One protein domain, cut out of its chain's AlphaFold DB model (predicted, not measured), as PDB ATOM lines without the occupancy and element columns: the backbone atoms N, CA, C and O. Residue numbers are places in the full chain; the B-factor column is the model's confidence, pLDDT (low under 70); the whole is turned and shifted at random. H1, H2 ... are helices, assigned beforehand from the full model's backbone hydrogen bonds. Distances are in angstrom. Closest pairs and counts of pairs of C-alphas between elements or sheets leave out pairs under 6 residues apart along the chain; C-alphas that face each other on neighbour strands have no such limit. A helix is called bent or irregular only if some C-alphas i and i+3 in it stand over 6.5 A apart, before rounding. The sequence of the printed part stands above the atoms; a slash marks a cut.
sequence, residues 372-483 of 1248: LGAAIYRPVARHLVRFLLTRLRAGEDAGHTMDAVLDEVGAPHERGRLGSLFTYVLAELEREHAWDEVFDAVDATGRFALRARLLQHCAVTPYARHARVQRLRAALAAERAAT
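AT A GLANCE: This is residues 372 to 483 of the 1248 residues of an uncharacterized protein of Streptomyces sp. WAC01280 (UniProt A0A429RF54). The longest helix, H1, and the last, H7, lie on two sides of an all-helix body, apart from each other, with H2, H3, H4 and H5 between them, mostly crossed. H1 folds back into a hairpin with H2 and is crossed by H3; on the far side H7 packs on H5, and short H6 comes just before H7. The first residue of H1 and the last of H7 mark the ends of the length, while residues 409 to 420 form a long loop with no named element. The printed part has 112 residues with seven named helices, H1 to H7 in order, and no named strand. It is compact, with a radius of gyration of the C-alphas of 13.5 A and spans of 45 by 34 by 23 A.

HOW THE PARTS SIT: H1, residues 372 to 393, touches H3, residues 421 to 431, with its residues 377 to 385 alone, closest at the C-alphas of Ala 381 and Val 425, 4.6 A apart, at a steep tilt of 61 degrees, the same way. H2, residues 398 to 408, forms a hairpin with H1 at a shallow tilt of 18 degrees, opposite ways; their closest C-alphas, of Leu 392 and Ala 398, are 6.0 A apart. H4, residues 435 to 444, touches H2 at a steep tilt of 65 degrees, with the C-alphas of Ala 441 and Ala 398 closest at 5.9 A. H5, residues 448 to 459, and H4 are the hubs, touching four helices each; they only just touch each other, with 3 pairs of C-alphas within 8 A, only at the corner by their link, closest at Val 442 and Arg 451, 6.8 A. H7, residues 467 to 482, touches H5 with residues 469 to 476 alone, at a steep tilt of 42 degrees, opposite ways; the closest C-alphas are those of Leu 455 and Val 469, 6.5 A apart. H6, residues 462 to 465, only just touches H3, with 3 pairs within 8 A, the closest C-alphas being Thr 423 and Pro 462 at 7.4 A. Every O i to N i+4 pair is within hydrogen-bond range in H2, H3, H4, H5 and H7, and 16 of 18 in H1; H6 is too short for such a pair.

IN THESE COORDINATES: H1 is 32.2 A long, from C-alpha 372 at (-11.206, -6.211, 22.691); it is irregular, but only just, with C-alphas 376 and 379 6.8 A apart. H6 is irregular too, with C-alphas 462 and 465 7.1 A apart. H2 is 15.5 A, H3 15.4 A, H4 14.1 A and H5 16.0 A long. H7 is 22.8 A long and ends at C-alpha 482, (12.108, 31.575, 32.213).

THE WHOLE: The C-alphas of Leu 372 and Ala 482 are the two farthest apart, 45.4 A. The printed part has no cut. The link from H2 to H3 is long, with 12 residues; the other links are tight. The mean pLDDT of the printed part is 87.0, and residues 412 to 419 are under 70.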
ATOM      1  N   LEU A 372     -10.139  -6.920  23.409       84.62
ATOM      2  CA  LEU A 372     -11.206  -6.211  22.691       84.62
ATOM      3  C   LEU A 372     -10.815  -4.745  22.428       84.62
ATOM      4  O   LEU A 372     -10.952  -4.260  21.305       84.62
ATOM      5  N   GLY A 373     -10.227  -4.066  23.420       83.31
ATOM      6  CA  GLY A 373      -9.662  -2.722  23.272       83.31
ATOM      7  C   GLY A 373      -8.574  -2.652  22.197       83.31
ATOM      8  O   GLY A 373      -8.581  -1.738  21.373       83.31
ATOM      9  N   ALA A 374      -7.690  -3.651  22.125       84.44
ATOM     10  CA  ALA A 374      -6.682  -3.736  21.072       84.44
ATOM     11  C   ALA A 374      -7.293  -3.860  19.659       84.44
ATOM     12  O   ALA A 374      -6.876  -3.111  18.775       84.44
ATOM     13  N   ALA A 375      -8.309  -4.710  19.449       86.69
ATOM     14  CA  ALA A 375      -9.014  -4.815  18.160       86.69
ATOM     15  C   ALA A 375      -9.739  -3.513  17.758       86.69
ATOM     16  O   ALA A 375      -9.829  -3.170  16.577       86.69
ATOM     17  N   ILE A 376     -10.240  -2.744  18.730       84.88
ATOM     18  CA  ILE A 376     -10.826  -1.426  18.459       84.88
ATOM     19  C   ILE A 376      -9.727  -0.427  18.075       84.88
ATOM     20  O   ILE A 376      -9.790   0.173  16.999       84.88
ATOM     21  N   TYR A 377      -8.723  -0.232  18.930       87.50
ATOM     22  CA  TYR A 377      -7.854   0.943  18.859       87.50
ATOM     23  C   TYR A 377      -6.579   0.764  18.027       87.50
ATOM     24  O   TYR A 377      -6.136   1.747  17.433       87.50
ATOM     25  N   ARG A 378      -5.994  -0.439  17.910       88.12
ATOM     26  CA  ARG A 378      -4.761  -0.633  17.114       88.12
ATOM     27  C   ARG A 378      -4.941  -0.312  15.623       88.12
ATOM     28  O   ARG A 378      -4.085   0.400  15.099       88.12
ATOM     29  N   PRO A 379      -6.026  -0.720  14.927       87.12
ATOM     30  CA  PRO A 379      -6.224  -0.337  13.526       87.12
ATOM     31  C   PRO A 379      -6.309   1.186  13.328       87.12
ATOM     32  O   PRO A 379      -5.724   1.725  12.389       87.12
ATOM     33  N   VAL A 380      -6.970   1.894  14.254       88.06
ATOM     34  CA  VAL A 380      -7.101   3.363  14.226       88.06
ATOM     35  C   VAL A 380      -5.756   4.032  14.515       88.06
ATOM     36  O   VAL A 380      -5.355   4.938  13.792       88.06
ATOM     37  N   ALA A 381      -5.008   3.543  15.506       91.25
ATOM     38  CA  ALA A 381      -3.662   4.025  15.804       91.25
ATOM     39  C   ALA A 381      -2.702   3.834  14.619       91.25
ATOM     40  O   ALA A 381      -1.989   4.772  14.264       91.25
ATOM     41  N   ARG A 382      -2.740   2.673  13.945       92.75
ATOM     42  CA  ARG A 382      -1.979   2.421  12.708       92.75
ATOM     43  C   ARG A 382      -2.339   3.423  11.614       92.75
ATOM     44  O   ARG A 382      -1.448   3.917  10.928       92.75
ATOM     45  N   HIS A 383      -3.622   3.744  11.447       92.88
ATOM     46  CA  HIS A 383      -4.059   4.757  10.487       92.88
ATOM     47  C   HIS A 383      -3.536   6.158  10.847       92.88
ATOM     48  O   HIS A 383      -2.960   6.825   9.990       92.88
ATOM     49  N   LEU A 384      -3.663   6.574  12.112       94.12
ATOM     50  CA  LEU A 384      -3.223   7.891  12.582       94.12
ATOM     51  C   LEU A 384      -1.706   8.080  12.516       94.12
ATOM     52  O   LEU A 384      -1.247   9.138  12.095       94.12
ATOM     53  N   VAL A 385      -0.921   7.056  12.859       96.06
ATOM     54  CA  VAL A 385       0.540   7.108  12.720       96.06
ATOM     55  C   VAL A 385       0.950   7.182  11.252       96.06
ATOM     56  O   VAL A 385       1.775   8.023  10.907       96.06
ATOM     57  N   ARG A 386       0.332   6.401  10.354       95.50
ATOM     58  CA  ARG A 386       0.588   6.543   8.908       95.50
ATOM     59  C   ARG A 386       0.231   7.942   8.407       95.50
ATOM     60  O   ARG A 386       1.049   8.548   7.730       95.50
ATOM     61  N   PHE A 387      -0.937   8.473   8.768       94.75
ATOM     62  CA  PHE A 387      -1.366   9.830   8.409       94.75
ATOM     63  C   PHE A 387      -0.350  10.892   8.863       94.75
ATOM     64  O   PHE A 387       0.094  11.707   8.051       94.75
ATOM     65  N   LEU A 388       0.061  10.832  10.133       95.56
ATOM     66  CA  LEU A 388       1.048  11.727  10.734       95.56
ATOM     67  C   LEU A 388       2.389  11.659   9.992       95.56
ATOM     68  O   LEU A 388       2.875  12.678   9.508       95.56
ATOM     69  N   LEU A 389       2.961  10.460   9.844       95.75
ATOM     70  CA  LEU A 389       4.265  10.276   9.204       95.75
ATOM     71  C   LEU A 389       4.236  10.616   7.709       95.75
ATOM     72  O   LEU A 389       5.190  11.203   7.209       95.75
ATOM     73  N   THR A 390       3.153  10.315   6.985       95.88
ATOM     74  CA  THR A 390       3.014  10.705   5.573       95.88
ATOM     75  C   THR A 390       3.046  12.225   5.408       95.88
ATOM     76  O   THR A 390       3.773  12.714   4.545       95.88
ATOM     77  N   ARG A 391       2.320  12.979   6.242       94.75
ATOM     78  CA  ARG A 391       2.281  14.451   6.166       94.75
ATOM     79  C   ARG A 391       3.580  15.109   6.625       94.75
ATOM     80  O   ARG A 391       4.071  16.012   5.951       94.75
ATOM     81  N   LEU A 392       4.187  14.616   7.709       93.94
ATOM     82  CA  LEU A 392       5.498  15.089   8.168       93.94
ATOM     83  C   LEU A 392       6.579  14.881   7.095       93.94
ATOM     84  O   LEU A 392       7.316  15.810   6.774       93.94
ATOM     85  N   ARG A 393       6.623  13.699   6.465       94.44
ATOM     86  CA  ARG A 393       7.584  13.376   5.392       94.44
ATOM     87  C   ARG A 393       7.295  14.106   4.076       94.44
ATOM     88  O   ARG A 393       8.206  14.273   3.270       94.44
ATOM     89  N   ALA A 394       6.063  14.575   3.869       92.75
ATOM     90  CA  ALA A 394       5.700  15.480   2.778       92.75
ATOM     91  C   ALA A 394       6.078  16.955   3.048       92.75
ATOM     92  O   ALA A 394       5.978  17.778   2.139       92.75
ATOM     93  N   GLY A 395       6.528  17.294   4.263       89.62
ATOM     94  CA  GLY A 395       6.901  18.657   4.650       89.62
ATOM     95  C   GLY A 395       5.719  19.567   5.009       89.62
ATOM     96  O   GLY A 395       5.843  20.786   4.903       89.62
ATOM     97  N   GLU A 396       4.571  19.003   5.404       92.06
ATOM     98  CA  GLU A 396       3.422  19.781   5.892       92.06
ATOM     99  C   GLU A 396       3.666  20.392   7.293       92.06
ATOM    100  O   GLU A 396       4.609  20.026   7.998       92.06
ATOM    101  N   ASP A 397       2.802  21.325   7.728       92.06
ATOM    102  CA  ASP A 397       2.870  21.930   9.073       92.06
ATOM    103  C   ASP A 397       2.698  20.838  10.149       92.06
ATOM    104  O   ASP A 397       1.601  20.319  10.391       92.06
ATOM    105  N   ALA A 398       3.810  20.498  10.808       90.75
ATOM    106  CA  ALA A 398       3.876  19.516  11.887       90.75
ATOM    107  C   ALA A 398       2.972  19.873  13.075       90.75
ATOM    108  O   ALA A 398       2.449  18.984  13.746       90.75
ATOM    109  N   GLY A 399       2.754  21.167  13.317       90.44
ATOM    110  CA  GLY A 399       1.868  21.656  14.359       90.44
ATOM    111  C   GLY A 399       0.407  21.365  14.046       90.44
ATOM    112  O   GLY A 399      -0.271  20.741  14.854       90.44
ATOM    113  N   HIS A 400      -0.059  21.744  12.854       90.38
ATOM    114  CA  HIS A 400      -1.432  21.446  12.427       90.38
ATOM    115  C   HIS A 400      -1.686  19.935  12.307       90.38
ATOM    116  O   HIS A 400      -2.739  19.449  12.718       90.38
ATOM    117  N   THR A 401      -0.700  19.182  11.808       92.19
ATOM    118  CA  THR A 401      -0.786  17.719  11.684       92.19
ATOM    119  C   THR A 401      -0.882  17.037  13.053       92.19
ATOM    120  O   THR A 401      -1.697  16.132  13.225       92.19
ATOM    121  N   MET A 402      -0.095  17.475  14.044       94.25
ATOM    122  CA  MET A 402      -0.174  16.934  15.405       94.25
ATOM    123  C   MET A 402      -1.466  17.353  16.119       94.25
ATOM    124  O   MET A 402      -2.076  16.508  16.770       94.25
ATOM    125  N   ASP A 403      -1.918  18.606  15.986       90.88
ATOM    126  CA  ASP A 403      -3.203  19.032  16.562       90.88
ATOM    127  C   ASP A 403      -4.362  18.173  16.026       90.88
ATOM    128  O   ASP A 403      -5.148  17.676  16.825       90.88
ATOM    129  N   ALA A 404      -4.404  17.877  14.719       89.25
ATOM    130  CA  ALA A 404      -5.419  16.992  14.137       89.25
ATOM    131  C   ALA A 404      -5.403  15.568  14.735       89.25
ATOM    132  O   ALA A 404      -6.459  14.990  14.993       89.25
ATOM    133  N   VAL A 405      -4.219  15.004  15.011       91.56
ATOM    134  CA  VAL A 405      -4.093  13.697  15.687       91.56
ATOM    135  C   VAL A 405      -4.540  13.779  17.151       91.56
ATOM    136  O   VAL A 405      -5.211  12.871  17.634       91.56
ATOM    137  N   LEU A 406      -4.198  14.855  17.865       90.75
ATOM    138  CA  LEU A 406      -4.602  15.066  19.262       90.75
ATOM    139  C   LEU A 406      -6.094  15.417  19.410       90.75
ATOM    140  O   LEU A 406      -6.654  15.199  20.485       90.75
ATOM    141  N   ASP A 407      -6.726  15.955  18.366       87.94
ATOM    142  CA  ASP A 407      -8.168  16.206  18.288       87.94
ATOM    143  C   ASP A 407      -8.948  14.899  18.076       87.94
ATOM    144  O   ASP A 407      -9.852  14.613  18.859       87.94
ATOM    145  N   GLU A 408      -8.551  14.062  17.108       86.88
ATOM    146  CA  GLU A 408      -9.167  12.740  16.859       86.88
ATOM    147  C   GLU A 408      -9.043  11.802  18.075       86.88
ATOM    148  O   GLU A 408      -9.943  11.029  18.399       86.88
ATOM    149  N   VAL A 409      -7.923  11.892  18.794       84.88
ATOM    150  CA  VAL A 409      -7.668  11.141  20.031       84.88
ATOM    151  C   VAL A 409      -8.543  11.609  21.205       84.88
ATOM    152  O   VAL A 409      -8.751  10.842  22.151       84.88
ATOM    153  N   GLY A 410      -9.064  12.837  21.155       79.19
ATOM    154  CA  GLY A 410      -9.851  13.439  22.227       79.19
ATOM    155  C   GLY A 410      -9.048  13.744  23.497       79.19
ATOM    156  O   GLY A 410      -7.827  13.600  23.555       79.19
ATOM    157  N   ALA A 411      -9.739  14.197  24.545       70.94
ATOM    158  CA  ALA A 411      -9.103  14.610  25.798       70.94
ATOM    159  C   ALA A 411      -8.322  13.463  26.486       70.94
ATOM    160  O   ALA A 411      -8.728  12.299  26.408       70.94
ATOM    161  N   PRO A 412      -7.229  13.758  27.216       62.00
ATOM    162  CA  PRO A 412      -6.491  12.745  27.964       62.00
ATOM    163  C   PRO A 412      -7.349  12.192  29.110       62.00
ATOM    164  O   PRO A 412      -7.688  12.904  30.052       62.00
ATOM    165  N   HIS A 413      -7.695  10.909  29.026       59.31
ATOM    166  CA  HIS A 413      -8.507  10.227  30.033       59.31
ATOM    167  C   HIS A 413      -7.639   9.823  31.236       59.31
ATOM    168  O   HIS A 413      -6.554   9.258  31.067       59.31
ATOM    169  N   GLU A 414      -8.109  10.082  32.459       46.84
ATOM    170  CA  GLU A 414      -7.355   9.746  33.671       46.84
ATOM    171  C   GLU A 414      -7.257   8.225  33.889       46.84
ATOM    172  O   GLU A 414      -8.247   7.554  34.164       46.84
ATOM    173  N   ARG A 415      -6.025   7.702  33.778       40.31
ATOM    174  CA  ARG A 415      -5.518   6.402  34.274       40.31
ATOM    175  C   ARG A 415      -6.534   5.250  34.392       40.31
ATOM    176  O   ARG A 415      -7.110   5.019  35.453       40.31
ATOM    177  N   GLY A 416      -6.574   4.382  33.377       34.88
ATOM    178  CA  GLY A 416      -7.320   3.119  33.447       34.88
ATOM    179  C   GLY A 416      -6.872   2.052  32.445       34.88
ATOM    180  O   GLY A 416      -7.597   1.776  31.501       34.88
ATOM    181  N   ARG A 417      -5.717   1.409  32.697       47.28
ATOM    182  CA  ARG A 417      -5.147   0.285  31.907       47.28
ATOM    183  C   ARG A 417      -4.834   0.615  30.432       47.28
ATOM    184  O   ARG A 417      -4.941   1.756  29.988       47.28
ATOM    185  N   LEU A 418      -4.314  -0.383  29.712       48.84
ATOM    186  CA  LEU A 418      -3.890  -0.316  28.308       48.84
ATOM    187  C   LEU A 418      -5.121  -0.168  27.395       48.84
ATOM    188  O   LEU A 418      -5.597  -1.155  26.851       48.84
ATOM    189  N   GLY A 419      -5.672   1.045  27.279       58.22
ATOM    190  CA  GLY A 419      -6.977   1.224  26.628       58.22
ATOM    191  C   GLY A 419      -7.292   2.591  26.020       58.22
ATOM    192  O   GLY A 419      -8.353   2.731  25.425       58.22
ATOM    193  N   SER A 420      -6.419   3.603  26.116       78.06
ATOM    194  CA  SER A 420      -6.634   4.853  25.367       78.06
ATOM    195  C   SER A 420      -6.074   4.737  23.950       78.06
ATOM    196  O   SER A 420      -4.974   4.213  23.761       78.06
ATOM    197  N   LEU A 421      -6.780   5.292  22.956       86.50
ATOM    198  CA  LEU A 421      -6.312   5.343  21.564       86.50
ATOM    199  C   LEU A 421      -4.889   5.919  21.463       86.50
ATOM    200  O   LEU A 421      -4.051   5.371  20.750       86.50
ATOM    201  N   PHE A 422      -4.572   6.950  22.258       90.88
ATOM    202  CA  PHE A 422      -3.227   7.529  22.293       90.88
ATOM    203  C   PHE A 422      -2.139   6.556  22.758       90.88
ATOM    204  O   PHE A 422      -1.029   6.598  22.244       90.88
ATOM    205  N   THR A 423      -2.442   5.650  23.696       89.69
ATOM    206  CA  THR A 423      -1.475   4.627  24.130       89.69
ATOM    207  C   THR A 423      -1.075   3.736  22.958       89.69
ATOM    208  O   THR A 423       0.103   3.422  22.801       89.69
ATOM    209  N   TYR A 424      -2.034   3.380  22.098       89.50
ATOM    210  CA  TYR A 424      -1.745   2.632  20.880       89.50
ATOM    211  C   TYR A 424      -1.031   3.496  19.832       89.50
ATOM    212  O   TYR A 424      -0.087   3.005  19.234       89.50
ATOM    213  N   VAL A 425      -1.372   4.782  19.659       93.06
ATOM    214  CA  VAL A 425      -0.616   5.702  18.773       93.06
ATOM    215  C   VAL A 425       0.866   5.761  19.169       93.06
ATOM    216  O   VAL A 425       1.734   5.638  18.309       93.06
ATOM    217  N   LEU A 426       1.175   5.868  20.464       93.44
ATOM    218  CA  LEU A 426       2.554   5.862  20.966       93.44
ATOM    219  C   LEU A 426       3.268   4.508  20.758       93.44
ATOM    220  O   LEU A 426       4.458   4.492  20.441       93.44
ATOM    221  N   ALA A 427       2.548   3.388  20.875       91.62
ATOM    222  CA  ALA A 427       3.079   2.049  20.598       91.62
ATOM    223  C   ALA A 427       3.315   1.789  19.097       91.62
ATOM    224  O   ALA A 427       4.280   1.126  18.720       91.62
ATOM    225  N   GLU A 428       2.467   2.333  18.223       93.69
ATOM    226  CA  GLU A 428       2.678   2.297  16.773       93.69
ATOM    227  C   GLU A 428       3.866   3.193  16.365       93.69
ATOM    228  O   GLU A 428       4.690   2.770  15.560       93.69
ATOM    229  N   LEU A 429       4.050   4.367  16.990       94.50
ATOM    230  CA  LEU A 429       5.259   5.192  16.802       94.50
ATOM    231  C   LEU A 429       6.547   4.497  17.272       94.50
ATOM    232  O   LEU A 429       7.609   4.720  16.694       94.50
ATOM    233  N   GLU A 430       6.471   3.667  18.316       93.75
ATOM    234  CA  GLU A 430       7.595   2.847  18.788       93.75
ATOM    235  C   GLU A 430       7.957   1.759  17.770       93.75
ATOM    236  O   GLU A 430       9.136   1.589  17.449       93.75
ATOM    237  N   ARG A 431       6.942   1.092  17.201       92.81
ATOM    238  CA  ARG A 431       7.100   0.061  16.165       92.81
ATOM    239  C   ARG A 431       7.644   0.612  14.844       92.81
ATOM    240  O   ARG A 431       8.481  -0.034  14.229       92.81
ATOM    241  N   GLU A 432       7.200   1.797  14.435       93.31
ATOM    242  CA  GLU A 432       7.695   2.510  13.244       93.31
ATOM    243  C   GLU A 432       9.035   3.241  13.498       93.31
ATOM    244  O   GLU A 432       9.543   3.933  12.615       93.31
ATOM    245  N   HIS A 433       9.604   3.131  14.709       94.62
ATOM    246  CA  HIS A 433      10.828   3.815  15.154       94.62
ATOM    247  C   HIS A 433      10.821   5.348  14.956       94.62
ATOM    248  O   HIS A 433      11.870   5.983  14.861       94.62
ATOM    249  N   ALA A 434       9.637   5.966  14.945       94.81
ATOM    250  CA  ALA A 434       9.432   7.353  14.522       94.81
ATOM    251  C   ALA A 434       9.301   8.365  15.681       94.81
ATOM    252  O   ALA A 434       8.883   9.505  15.481       94.81
ATOM    253  N   TRP A 435       9.648   7.969  16.911       95.38
ATOM    254  CA  TRP A 435       9.542   8.831  18.098       95.38
ATOM    255  C   TRP A 435      10.381  10.108  18.013       95.38
ATOM    256  O   TRP A 435       9.873  11.174  18.356       95.38
ATOM    257  N   ASP A 436      11.649  10.019  17.600       94.31
ATOM    258  CA  ASP A 436      12.493  11.210  17.449       94.31
ATOM    259  C   ASP A 436      11.984  12.084  16.288       94.31
ATOM    260  O   ASP A 436      11.746  13.264  16.515       94.31
ATOM    261  N   GLU A 437      11.671  11.506  15.117       94.19
ATOM    262  CA  GLU A 437      11.103  12.218  13.950       94.19
ATOM    263  C   GLU A 437       9.875  13.067  14.321       94.19
ATOM    264  O   GLU A 437       9.820  14.261  14.024       94.19
ATOM    265  N   VAL A 438       8.902  12.470  15.018       95.06
ATOM    266  CA  VAL A 438       7.669  13.160  15.415       95.06
ATOM    267  C   VAL A 438       7.926  14.206  16.496       95.06
ATOM    268  O   VAL A 438       7.437  15.329  16.377       95.06
ATOM    269  N   PHE A 439       8.671  13.877  17.556       95.38
ATOM    270  CA  PHE A 439       8.892  14.836  18.640       95.38
ATOM    271  C   PHE A 439       9.793  15.996  18.202       95.38
ATOM    272  O   PHE A 439       9.490  17.125  18.565       95.38
ATOM    273  N   ASP A 440      10.826  15.763  17.387       95.00
ATOM    274  CA  ASP A 440      11.672  16.832  16.837       95.00
ATOM    275  C   ASP A 440      10.869  17.757  15.909       95.00
ATOM    276  O   ASP A 440      11.023  18.977  15.981       95.00
ATOM    277  N   ALA A 441       9.949  17.214  15.101       94.00
ATOM    278  CA  ALA A 441       9.054  18.019  14.270       94.00
ATOM    279  C   ALA A 441       8.086  18.884  15.103       94.00
ATOM    280  O   ALA A 441       7.867  20.051  14.773       94.00
ATOM    281  N   VAL A 442       7.533  18.354  16.204       94.25
ATOM    282  CA  VAL A 442       6.700  19.140  17.133       94.25
ATOM    283  C   VAL A 442       7.532  20.169  17.905       94.25
ATOM    284  O   VAL A 442       7.090  21.312  18.060       94.25
ATOM    285  N   ASP A 443       8.739  19.810  18.344       92.38
ATOM    286  CA  ASP A 443       9.660  20.706  19.046       92.38
ATOM    287  C   ASP A 443      10.077  21.891  18.151       92.38
ATOM    288  O   ASP A 443      10.032  23.045  18.591       92.38
ATOM    289  N   ALA A 444      10.339  21.642  16.863       92.19
ATOM    290  CA  ALA A 444      10.665  22.661  15.863       92.19
ATOM    291  C   ALA A 444       9.550  23.701  15.619       92.19
ATOM    292  O   ALA A 444       9.836  24.797  15.138       92.19
ATOM    293  N   THR A 445       8.290  23.419  15.982       91.81
ATOM    294  CA  THR A 445       7.198  24.411  15.871       91.81
ATOM    295  C   THR A 445       7.341  25.579  16.851       91.81
ATOM    296  O   THR A 445       6.680  26.605  16.682       91.81
ATOM    297  N   GLY A 446       8.102  25.406  17.941       87.31
ATOM    298  CA  GLY A 446       8.182  26.353  19.058       87.31
ATOM    299  C   GLY A 446       6.879  26.538  19.857       87.31
ATOM    300  O   GLY A 446       6.887  27.195  20.899       87.31
ATOM    301  N   ARG A 447       5.746  25.944  19.453       88.88
ATOM    302  CA  ARG A 447       4.428  26.193  20.065       88.88
ATOM    303  C   ARG A 447       4.331  25.550  21.454       88.88
ATOM    304  O   ARG A 447       4.078  24.353  21.569       88.88
ATOM    305  N   PHE A 448       4.494  26.341  22.521       87.38
ATOM    306  CA  PHE A 448       4.411  25.860  23.915       87.38
ATOM    307  C   PHE A 448       3.103  25.110  24.204       87.38
ATOM    308  O   PHE A 448       3.125  24.051  24.821       87.38
ATOM    309  N   ALA A 449       1.961  25.631  23.736       85.50
ATOM    310  CA  ALA A 449       0.649  25.033  23.991       85.50
ATOM    311  C   ALA A 449       0.505  23.627  23.379       85.50
ATOM    312  O   ALA A 449       0.061  22.714  24.068       85.50
ATOM    313  N   LEU A 450       0.947  23.439  22.131       91.06
ATOM    314  CA  LEU A 450       0.948  22.138  21.456       91.06
ATOM    315  C   LEU A 450       1.873  21.143  22.166       91.06
ATOM    316  O   LEU A 450       1.466  20.028  22.481       91.06
ATOM    317  N   ARG A 451       3.104  21.568  22.473       93.31
ATOM    318  CA  ARG A 451       4.084  20.763  23.217       93.31
ATOM    319  C   ARG A 451       3.556  20.349  24.597       93.31
ATOM    320  O   ARG A 451       3.702  19.193  24.989       93.31
ATOM    321  N   ALA A 452       2.890  21.255  25.315       89.12
ATOM    322  CA  ALA A 452       2.258  20.964  26.602       89.12
ATOM    323  C   ALA A 452       1.053  20.014  26.471       89.12
ATOM    324  O   ALA A 452       0.923  19.095  27.275       89.12
ATOM    325  N   ARG A 453       0.217  20.171  25.434       89.75
ATOM    326  CA  ARG A 453      -0.888  19.248  25.125       89.75
ATOM    327  C   ARG A 453      -0.362  17.840  24.825       89.75
ATOM    328  O   ARG A 453      -0.824  16.875  25.429       89.75
ATOM    329  N   LEU A 454       0.663  17.720  23.979       92.81
ATOM    330  CA  LEU A 454       1.339  16.448  23.695       92.81
ATOM    331  C   LEU A 454       1.883  15.798  24.980       92.81
ATOM    332  O   LEU A 454       1.655  14.609  25.212       92.81
ATOM    333  N   LEU A 455       2.541  16.573  25.850       91.62
ATOM    334  CA  LEU A 455       3.002  16.094  27.157       91.62
ATOM    335  C   LEU A 455       1.842  15.600  28.038       91.62
ATOM    336  O   LEU A 455       1.965  14.533  28.635       91.62
ATOM    337  N   GLN A 456       0.725  16.329  28.104       88.62
ATOM    338  CA  GLN A 456      -0.450  15.951  28.895       88.62
ATOM    339  C   GLN A 456      -1.040  14.610  28.426       88.62
ATOM    340  O   GLN A 456      -1.324  13.739  29.249       88.62
ATOM    341  N   HIS A 457      -1.151  14.408  27.108       89.00
ATOM    342  CA  HIS A 457      -1.581  13.132  26.532       89.00
ATOM    343  C   HIS A 457      -0.568  12.007  26.800       89.00
ATOM    344  O   HIS A 457      -0.972  10.894  27.124       89.00
ATOM    345  N   CYS A 458       0.743  12.276  26.751       90.00
ATOM    346  CA  CYS A 458       1.766  11.280  27.090       90.00
ATOM    347  C   CYS A 458       1.759  10.900  28.584       90.00
ATOM    348  O   CYS A 458       1.937   9.727  28.921       90.00
ATOM    349  N   ALA A 459       1.543  11.866  29.482       86.00
ATOM    350  CA  ALA A 459       1.675  11.712  30.932       86.00
ATOM    351  C   ALA A 459       0.660  10.740  31.567       86.00
ATOM    352  O   ALA A 459       0.930  10.186  32.637       86.00
ATOM    353  N   VAL A 460      -0.483  10.501  30.915       83.94
ATOM    354  CA  VAL A 460      -1.502   9.532  31.365       83.94
ATOM    355  C   VAL A 460      -1.272   8.100  30.852       83.94
ATOM    356  O   VAL A 460      -1.981   7.185  31.267       83.94
ATOM    357  N   THR A 461      -0.274   7.881  29.988       85.94
ATOM    358  CA  THR A 461       0.039   6.572  29.375       85.94
ATOM    359  C   THR A 461       1.223   5.869  30.063       85.94
ATOM    360  O   THR A 461       2.002   6.518  30.769       85.94
ATOM    361  N   PRO A 462       1.451   4.561  29.818       86.69
ATOM    362  CA  PRO A 462       2.683   3.877  30.234       86.69
ATOM    363  C   PRO A 462       3.972   4.558  29.732       86.69
ATOM    364  O   PRO A 462       5.000   4.516  30.409       86.69
ATOM    365  N   TYR A 463       3.900   5.257  28.595       89.19
ATOM    366  CA  TYR A 463       5.011   5.999  27.996       89.19
ATOM    367  C   TYR A 463       5.360   7.311  28.714       89.19
ATOM    368  O   TYR A 463       6.311   7.979  28.316       89.19
ATOM    369  N   ALA A 464       4.685   7.675  29.810       88.62
ATOM    370  CA  ALA A 464       5.028   8.858  30.603       88.62
ATOM    371  C   ALA A 464       6.512   8.898  31.034       88.62
ATOM    372  O   ALA A 464       7.085   9.975  31.186       88.62
ATOM    373  N   ARG A 465       7.157   7.734  31.213       88.38
ATOM    374  CA  ARG A 465       8.590   7.602  31.557       88.38
ATOM    375  C   ARG A 465       9.531   7.499  30.345       88.38
ATOM    376  O   ARG A 465      10.737   7.392  30.542       88.38
ATOM    377  N   HIS A 466       9.015   7.531  29.116       93.38
ATOM    378  CA  HIS A 466       9.824   7.419  27.903       93.38
ATOM    379  C   HIS A 466      10.779   8.617  27.746       93.38
ATOM    380  O   HIS A 466      10.442   9.752  28.098       93.38
ATOM    381  N   ALA A 467      11.974   8.384  27.194       93.25
ATOM    382  CA  ALA A 467      13.052   9.375  27.173       93.25
ATOM    383  C   ALA A 467      12.684  10.668  26.417       93.25
ATOM    384  O   ALA A 467      13.066  11.753  26.860       93.25
ATOM    385  N   ARG A 468      11.901  10.594  25.325       92.94
ATOM    386  CA  ARG A 468      11.365  11.798  24.646       92.94
ATOM    387  C   ARG A 468      10.404  12.586  25.527       92.94
ATOM    388  O   ARG A 468      10.516  13.805  25.593       92.94
ATOM    389  N   VAL A 469       9.500  11.907  26.231       93.31
ATOM    390  CA  VAL A 469       8.501  12.552  27.099       93.31
ATOM    391  C   VAL A 469       9.188  13.262  28.267       93.31
ATOM    392  O   VAL A 469       8.831  14.388  28.597       93.31
ATOM    393  N   GLN A 470      10.233  12.658  28.842       92.38
ATOM    394  CA  GLN A 470      11.039  13.292  29.889       92.38
ATOM    395  C   GLN A 470      11.864  14.483  29.365       92.38
ATOM    396  O   GLN A 470      11.908  15.515  30.034       92.38
ATOM    397  N   ARG A 471      12.446  14.398  28.154       92.50
ATOM    398  CA  ARG A 471      13.100  15.545  27.486       92.50
ATOM    399  C   ARG A 471      12.116  16.708  27.271       92.50
ATOM    400  O   ARG A 471      12.402  17.825  27.696       92.50
ATOM    401  N   LEU A 472      10.938  16.430  26.706       93.00
ATOM    402  CA  LEU A 472       9.860  17.404  26.487       93.00
ATOM    403  C   LEU A 472       9.402  18.062  27.801       93.00
ATOM    404  O   LEU A 472       9.277  19.283  27.886       93.00
ATOM    405  N   ARG A 473       9.214  17.258  28.856       91.31
ATOM    406  CA  ARG A 473       8.849  17.720  30.203       91.31
ATOM    407  C   ARG A 473       9.884  18.676  30.791       91.31
ATOM    408  O   ARG A 473       9.509  19.714  31.331       91.31
ATOM    409  N   ALA A 474      11.169  18.342  30.676       89.06
ATOM    410  CA  ALA A 474      12.258  19.184  31.162       89.06
ATOM    411  C   ALA A 474      12.351  20.507  30.382       89.06
ATOM    412  O   ALA A 474      12.456  21.567  30.999       89.06
ATOM    413  N   ALA A 475      12.238  20.460  29.049       89.06
ATOM    414  CA  ALA A 475      12.264  21.646  28.194       89.06
ATOM    415  C   ALA A 475      11.115  22.618  28.519       89.06
ATOM    416  O   ALA A 475      11.352  23.798  28.769       89.06
ATOM    417  N   LEU A 476       9.879  22.116  28.611       89.88
ATOM    418  CA  LEU A 476       8.706  22.926  28.956       89.88
ATOM    419  C   LEU A 476       8.749  23.474  30.390       89.88
ATOM    420  O   LEU A 476       8.271  24.582  30.635       89.88
ATOM    421  N   ALA A 477       9.324  22.732  31.342       84.50
ATOM    422  CA  ALA A 477       9.519  23.217  32.706       84.50
ATOM    423  C   ALA A 477      10.540  24.368  32.764       84.50
ATOM    424  O   ALA A 477      10.298  25.359  33.455       84.50
ATOM    425  N   ALA A 478      11.643  24.266  32.012       84.56
ATOM    426  CA  ALA A 478      12.640  25.329  31.890       84.56
ATOM    427  C   ALA A 478      12.069  26.575  31.191       84.56
ATOM    428  O   ALA A 478      12.233  27.687  31.690       84.56
ATOM    429  N   GLU A 479      11.331  26.396  30.093       85.25
ATOM    430  CA  GLU A 479      10.677  27.488  29.361       85.25
ATOM    431  C   GLU A 479       9.645  28.216  30.237       85.25
ATOM    432  O   GLU A 479       9.671  29.441  30.331       85.25
ATOM    433  N   ARG A 480       8.804  27.478  30.980       79.12
ATOM    434  CA  ARG A 480       7.866  28.067  31.953       79.12
ATOM    435  C   ARG A 480       8.604  28.862  33.038       79.12
ATOM    436  O   ARG A 480       8.186  29.974  33.353       79.12
ATOM    437  N   ALA A 481       9.701  28.330  33.581       74.69
ATOM    438  CA  ALA A 481      10.497  29.006  34.609       74.69
ATOM    439  C   ALA A 481      11.189  30.290  34.110       74.69
ATOM    440  O   ALA A 481      11.370  31.214  34.897       74.69
ATOM    441  N   ALA A 482      11.528  30.375  32.821       77.31
ATOM    442  CA  ALA A 482      12.108  31.575  32.213       77.31
ATOM    443  C   ALA A 482      11.087  32.710  31.971       77.31
ATOM    444  O   ALA A 482      11.490  33.833  31.680       77.31
ATOM    445  N   THR A 483       9.779  32.432  32.070       74.50
ATOM    446  CA  THR A 483       8.708  33.409  31.777       74.50
ATOM    447  C   THR A 483       8.099  34.111  32.996       74.50
ATOM    448  O   THR A 483       7.322  35.043  32.799       74.50
TER     449      THR A 483